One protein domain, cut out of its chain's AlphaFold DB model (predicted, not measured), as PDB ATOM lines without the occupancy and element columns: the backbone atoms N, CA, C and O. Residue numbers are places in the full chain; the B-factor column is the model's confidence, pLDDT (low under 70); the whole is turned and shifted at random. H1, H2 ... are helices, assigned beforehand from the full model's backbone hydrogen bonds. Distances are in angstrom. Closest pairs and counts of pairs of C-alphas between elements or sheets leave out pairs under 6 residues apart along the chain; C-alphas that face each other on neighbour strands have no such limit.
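AT A GLANCE: This is residues 10 to 60 of the 68 residues of the protein "Polysaccharide biosynthesis protein" of Clostridiaceae bacterium (UniProt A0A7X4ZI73). A helical hairpin makes one end of this domain, with the longer helix H1 and the shorter H2 side by side and running opposite ways, their lines at only 2 degrees, and a long arm without a named element, residues 10 to 30, makes the other end. The arm folds back on itself in a loop, where residues 14 to 15 pair with residues 22 to 23, and it makes much of the length. The printed part has 51 residues with two named helices, H1 then H2, and no named strand; the class is all helix, though under half of the residues are in named elements. The whole is extended, with a radius of gyration of the C-alphas of 16.6 A and spans of 49 by 22 by 16 A.

IN THESE COORDINATES: H1, the longest helix, is residues 31 to 45, 20.8 A from first to last C-alpha, and begins at C-alpha 31 (160.942, 126.123, 191.706). H2 is residues 52 to 59, 10.9 A long from first to last C-alpha, and ends at C-alpha 59 (157.612, 126.577, 180.379). The arm begins at C-alpha 10 (140.757, 127.470, 190.705).

HOW THE PARTS SIT: H1 and H2 touch, and the closest C-alphas, those of Gln 37 and Val 59, are 6.3 A apart. They run opposite ways at a shallow tilt of 2 degrees, a helical hairpin with a short link of 6 residues. In H1 and H2 every O i to N i+4 pair is within hydrogen-bond range. In the arm, residues 14 to 15 and 22 to 23 form a short antiparallel pairing.

THE WHOLE: The two C-alphas farthest apart, those of Pro 17 and Asp 48, are 48.9 A apart. Residues 46 to 51 stand free. The printed part has no cut. The mean pLDDT of the printed part is 79.7, and residues 10 to 15, 25 and 48 are under 70.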
ATOM      1  N   GLU A  10     139.684 128.459 190.595       54.06
ATOM      2  CA  GLU A  10     140.757 127.470 190.705       54.06
ATOM      3  C   GLU A  10     142.042 128.019 191.359       54.06
ATOM      4  O   GLU A  10     142.836 127.236 191.880       54.06
ATOM      5  N   GLU A  11     142.233 129.343 191.406       56.88
ATOM      6  CA  GLU A  11     143.407 130.003 192.005       56.88
ATOM      7  C   GLU A  11     143.274 130.220 193.524       56.88
ATOM      8  O   GLU A  11     144.108 130.879 194.141       56.88
ATOM      9  N   GLY A  12     142.243 129.659 194.167       53.53
ATOM     10  CA  GLY A  12     142.094 129.710 195.622       53.53
ATOM     11  C   GLY A  12     141.874 131.132 196.134       53.53
ATOM     12  O   GLY A  12     142.665 131.637 196.928       53.53
ATOM     13  N   LEU A  13     140.796 131.766 195.667       62.88
ATOM     14  CA  LEU A  13     140.415 133.128 196.031       62.88
ATOM     15  C   LEU A  13     140.054 133.204 197.521       62.88
ATOM     16  O   LEU A  13     139.002 132.731 197.951       62.88
ATOM     17  N   LEU A  14     140.927 133.812 198.321       64.44
ATOM     18  CA  LEU A  14     140.583 134.258 199.668       64.44
ATOM     19  C   LEU A  14     139.973 135.658 199.577       64.44
ATOM     20  O   LEU A  14     140.605 136.602 199.097       64.44
ATOM     21  N   ASP A  15     138.741 135.788 200.056       69.69
ATOM     22  CA  ASP A  15     138.042 137.065 200.083       69.69
ATOM     23  C   ASP A  15     138.619 137.994 201.153       69.69
ATOM     24  O   ASP A  15     138.934 137.591 202.278       69.69
ATOM     25  N   THR A  16     138.691 139.280 200.822       77.44
ATOM     26  CA  THR A  16     138.910 140.339 201.811       77.44
ATOM     27  C   THR A  16     137.584 141.047 202.129       77.44
ATOM     28  O   THR A  16     136.601 140.888 201.402       77.44
ATOM     29  N   PRO A  17     137.509 141.891 203.179       83.94
ATOM     30  CA  PRO A  17     136.318 142.707 203.434       83.94
ATOM     31  C   PRO A  17     135.912 143.611 202.255       83.94
ATOM     32  O   PRO A  17     134.750 144.006 202.150       83.94
ATOM     33  N   ASN A  18     136.854 143.942 201.362       78.31
ATOM     34  CA  ASN A  18     136.560 144.595 200.096       78.31
ATOM     35  C   ASN A  18     136.292 143.528 199.028       78.31
ATOM     36  O   ASN A  18     137.209 142.851 198.578       78.31
ATOM     37  N   LYS A  19     135.040 143.441 198.569       72.19
ATOM     38  CA  LYS A  19     134.583 142.467 197.561       72.19
ATOM     39  C   LYS A  19     135.217 142.628 196.173       72.19
ATOM     40  O   LYS A  19     134.914 141.839 195.291       72.19
ATOM     41  N   LEU A  20     136.023 143.670 195.965       78.06
ATOM     42  CA  LEU A  20     136.813 143.877 194.750       78.06
ATOM     43  C   LEU A  20     138.248 143.346 194.876       78.06
ATOM     44  O   LEU A  20     139.000 143.416 193.909       78.06
ATOM     45  N   ILE A  21     138.657 142.879 196.058       75.62
ATOM     46  CA  ILE A  21     140.006 142.372 196.316       75.62
ATOM     47  C   ILE A  21     139.893 140.897 196.684       75.62
ATOM     48  O   ILE A  21     139.397 140.555 197.762       75.62
ATOM     49  N   HIS A  22     140.410 140.052 195.797       75.94
ATOM     50  CA  HIS A  22     140.569 138.620 196.009       75.94
ATOM     51  C   HIS A  22     142.062 138.292 196.080       75.94
ATOM     52  O   HIS A  22     142.854 138.805 195.287       75.94
ATOM     53  N   ILE A  23     142.457 137.471 197.049       73.75
ATOM     54  CA  ILE A  23     143.840 137.018 197.213       73.75
ATOM     55  C   ILE A  23     143.947 135.645 196.553       73.75
ATOM     56  O   ILE A  23     143.371 134.686 197.059       73.75
ATOM     57  N   GLY A  24     144.669 135.555 195.437       71.62
ATOM     58  CA  GLY A  24     145.020 134.270 194.833       71.62
ATOM     59  C   GLY A  24     146.035 133.525 195.700       71.62
ATOM     60  O   GLY A  24     146.977 134.125 196.232       71.62
ATOM     61  N   LYS A  25     145.849 132.218 195.860       69.75
ATOM     62  CA  LYS A  25     146.832 131.339 196.482       69.75
ATOM     63  C   LYS A  25     147.893 130.975 195.432       69.75
ATOM     64  O   LYS A  25     147.522 130.535 194.345       69.75
ATOM     65  N   PRO A  26     149.196 131.109 195.738       70.06
ATOM     66  CA  PRO A  26     150.243 130.630 194.843       70.06
ATOM     67  C   PRO A  26     150.032 129.152 194.505       70.06
ATOM     68  O   PRO A  26     149.683 128.350 195.378       70.06
ATOM     69  N   ILE A  27     150.239 128.799 193.241       74.31
ATOM     70  CA  ILE A  27     150.277 127.401 192.815       74.31
ATOM     71  C   ILE A  27     151.576 126.801 193.359       74.31
ATOM     72  O   ILE A  27     152.632 127.416 193.248       74.31
ATOM     73  N   GLU A  28     151.503 125.610 193.949       76.94
ATOM     74  CA  GLU A  28     152.696 124.844 194.315       76.94
ATOM     75  C   GLU A  28     153.301 124.248 193.038       76.94
ATOM     76  O   GLU A  28     152.635 123.492 192.324       76.94
ATOM     77  N   PHE A  29     154.553 124.585 192.738       82.19
ATOM     78  CA  PHE A  29     155.305 124.031 191.612       82.19
ATOM     79  C   PHE A  29     156.780 123.843 191.991       82.19
ATOM     80  O   PHE A  29     157.237 124.336 193.018       82.19
ATOM     81  N   ASP A  30     157.516 123.092 191.175       88.19
ATOM     82  CA  ASP A  30     158.947 122.854 191.372       88.19
ATOM     83  C   ASP A  30     159.754 124.087 190.931       88.19
ATOM     84  O   ASP A  30     159.921 124.342 189.733       88.19
ATOM     85  N   GLU A  31     160.207 124.872 191.912       87.44
ATOM     86  CA  GLU A  31     160.942 126.123 191.706       87.44
ATOM     87  C   GLU A  31     162.300 125.886 191.031       87.44
ATOM     88  O   GLU A  31     162.600 126.543 190.036       87.44
ATOM     89  N   GLU A  32     163.075 124.888 191.474       92.44
ATOM     90  CA  GLU A  32     164.381 124.565 190.875       92.44
ATOM     91  C   GLU A  32     164.231 124.129 189.412       92.44
ATOM     92  O   GLU A  32     165.021 124.509 188.538       92.44
ATOM     93  N   TRP A  33     163.214 123.316 189.116       88.25
ATOM     94  CA  TRP A  33     162.930 122.919 187.743       88.25
ATOM     95  C   TRP A  33     162.542 124.125 186.886       88.25
ATOM     96  O   TRP A  33     163.042 124.261 185.765       88.25
ATOM     97  N   PHE A  34     161.705 125.019 187.412       88.44
ATOM     98  CA  PHE A  34     161.270 126.223 186.711       88.44
ATOM     99  C   PHE A  34     162.422 127.197 186.438       88.44
ATOM    100  O   PHE A  34     162.559 127.669 185.308       88.44
ATOM    101  N   GLU A  35     163.300 127.438 187.413       90.88
ATOM    102  CA  GLU A  35     164.498 128.270 187.237       90.88
ATOM    103  C   GLU A  35     165.382 127.748 186.099       90.88
ATOM    104  O   GLU A  35     165.767 128.500 185.201       90.88
ATOM    105  N   ARG A  36     165.613 126.431 186.050       91.81
ATOM    106  CA  ARG A  36     166.375 125.802 184.960       91.81
ATOM    107  C   ARG A  36     165.710 125.977 183.596       91.81
ATOM    108  O   ARG A  36     166.406 126.082 182.587       91.81
ATOM    109  N   GLN A  37     164.378 125.968 183.536       89.25
ATOM    110  CA  GLN A  37     163.654 126.240 182.294       89.25
ATOM    111  C   GLN A  37     163.804 127.705 181.853       89.25
ATOM    112  O   GLN A  37     163.939 127.965 180.657       89.25
ATOM    113  N   LEU A  38     163.844 128.655 182.793       90.75
ATOM    114  CA  LEU A  38     164.080 130.069 182.488       90.75
ATOM    115  C   LEU A  38     165.495 130.326 181.960       90.75
ATOM    116  O   LEU A  38     165.646 131.053 180.979       90.75
ATOM    117  N   GLU A  39     166.519 129.696 182.542       90.62
ATOM    118  CA  GLU A  39     167.898 129.797 182.038       90.62
ATOM    119  C   GLU A  39     168.017 129.307 180.588       90.62
ATOM    120  O   GLU A  39     168.687 129.926 179.759       90.62
ATOM    121  N   GLN A  40     167.343 128.202 180.259       87.19
ATOM    122  CA  GLN A  40     167.299 127.681 178.891       87.19
ATOM    123  C   GLN A  40     166.594 128.652 177.943       87.19
ATOM    124  O   GLN A  40     167.066 128.882 176.828       87.19
ATOM    125  N   LEU A  41     165.485 129.244 178.389       88.19
ATOM    126  CA  LEU A  41     164.728 130.200 177.591       88.19
ATOM    127  C   LEU A  41     165.537 131.472 177.297       88.19
ATOM    128  O   LEU A  41     165.495 131.957 176.168       88.19
ATOM    129  N   ASP A  42     166.305 131.978 178.265       87.94
ATOM    130  CA  ASP A  42     167.188 133.138 178.075       87.94
ATOM    131  C   ASP A  42     168.276 132.856 177.025       87.94
ATOM    132  O   ASP A  42     168.520 133.657 176.122       87.94
ATOM    133  N   GLN A  43     168.879 131.665 177.060       87.31
ATOM    134  CA  GLN A  43     169.861 131.268 176.049       87.31
ATOM    135  C   GLN A  43     169.257 131.211 174.642       87.31
ATOM    136  O   GLN A  43     169.878 131.699 173.698       87.31
ATOM    137  N   VAL A  44     168.058 130.637 174.497       84.94
ATOM    138  CA  VAL A  44     167.344 130.548 173.211       84.94
ATOM    139  C   VAL A  44     166.928 131.934 172.717       84.94
ATOM    140  O   VAL A  44     167.083 132.234 171.533       84.94
ATOM    141  N   ALA A  45     166.460 132.811 173.606       84.50
ATOM    142  CA  ALA A  45     166.058 134.169 173.252       84.50
ATOM    143  C   ALA A  45     167.200 134.987 172.633       84.50
ATOM    144  O   ALA A  45     166.963 135.816 171.756       84.50
ATOM    145  N   ASN A  46     168.438 134.713 173.045       83.00
ATOM    146  CA  ASN A  46     169.637 135.370 172.535       83.00
ATOM    147  C   ASN A  46     170.199 134.745 171.238       83.00
ATOM    148  O   ASN A  46     171.198 135.238 170.715       83.00
ATOM    149  N   GLN A  47     169.602 133.666 170.716       81.56
ATOM    150  CA  GLN A  47     170.120 132.915 169.561       81.56
ATOM    151  C   GLN A  47     169.421 133.227 168.219       81.56
ATOM    152  O   GLN A  47     169.671 132.517 167.247       81.56
ATOM    153  N   ASP A  48     168.583 134.274 168.125       66.50
ATOM    154  CA  ASP A  48     167.821 134.640 166.904       66.50
ATOM    155  C   ASP A  48     167.077 133.436 166.272       66.50
ATOM    156  O   ASP A  48     166.983 133.278 165.054       66.50
ATOM    157  N   VAL A  49     166.551 132.542 167.118       71.62
ATOM    158  CA  VAL A  49     165.804 131.348 166.698       71.62
ATOM    159  C   VAL A  49     164.303 131.620 166.695       71.62
ATOM    160  O   VAL A  49     163.711 131.997 167.706       71.62
ATOM    161  N   ASP A  50     163.662 131.337 165.562       73.62
ATOM    162  CA  ASP A  50     162.218 131.523 165.367       73.62
ATOM    163  C   ASP A  50     161.343 130.609 166.261       73.62
ATOM    164  O   ASP A  50     160.139 130.845 166.400       73.62
ATOM    165  N   SER A  51     161.921 129.580 166.897       78.81
ATOM    166  CA  SER A  51     161.209 128.590 167.723       78.81
ATOM    167  C   SER A  51     160.950 129.013 169.171       78.81
ATOM    168  O   SER A  51     160.351 128.242 169.919       78.81
ATOM    169  N   ILE A  52     161.320 130.232 169.582       84.50
ATOM    170  CA  ILE A  52     161.165 130.696 170.976       84.50
ATOM    171  C   ILE A  52     159.741 130.502 171.529       84.50
ATOM    172  O   ILE A  52     159.555 130.204 172.705       84.50
ATOM    173  N   ARG A  53     158.710 130.607 170.681       85.44
ATOM    174  CA  ARG A  53     157.306 130.410 171.088       85.44
ATOM    175  C   ARG A  53     157.005 128.983 171.540       85.44
ATOM    176  O   ARG A  53     156.186 128.795 172.437       85.44
ATOM    177  N   GLU A  54     157.654 127.994 170.933       85.69
ATOM    178  CA  GLU A  54     157.517 126.590 171.326       85.69
ATOM    179  C   GLU A  54     158.168 126.345 172.686       85.69
ATOM    180  O   GLU A  54     157.622 125.609 173.506       85.69
ATOM    181  N   ASP A  55     159.294 127.001 172.958       85.56
ATOM    182  CA  ASP A  55     159.973 126.897 174.247       85.56
ATOM    183  C   ASP A  55     159.181 127.602 175.353       85.56
ATOM    184  O   ASP A  55     158.941 127.004 176.400       85.56
ATOM    185  N   VAL A  56     158.624 128.789 175.085       87.44
ATOM    186  CA  VAL A  56     157.695 129.461 176.015       87.44
ATOM    187  C   VAL A  56     156.497 128.566 176.353       87.44
ATOM    188  O   VAL A  56     156.092 128.508 177.511       87.44
ATOM    189  N   LYS A  57     155.948 127.820 175.385       87.44
ATOM    190  CA  LYS A  57     154.828 126.889 175.622       87.44
ATOM    191  C   LYS A  57     155.182 125.734 176.555       87.44
ATOM    192  O   LYS A  57     154.305 125.253 177.270       87.44
ATOM    193  N   LYS A  58     156.433 125.266 176.530       85.31
ATOM    194  CA  LYS A  58     156.907 124.205 177.435       85.31
ATOM    195  C   LYS A  58     156.991 124.713 178.872       85.31
ATOM    196  O   LYS A  58     156.604 123.988 179.783       85.31
ATOM    197  N   VAL A  59     157.461 125.950 179.055       85.31
ATOM    198  CA  VAL A  59     157.612 126.577 180.379       85.31
ATOM    199  C   VAL A  59     156.270 127.036 180.946       85.31
ATOM    200  O   VAL A  59     156.007 126.870 182.132       85.31
ATOM    201  N   ILE A  60     155.406 127.594 180.098       85.38
ATOM    202  CA  ILE A  60     154.098 128.133 180.471       85.38
ATOM    203  C   ILE A  60     153.027 127.366 179.679       85.38
ATOM    204  O   ILE A  60     152.655 127.778 178.577       85.38
TER     205      ILE A  60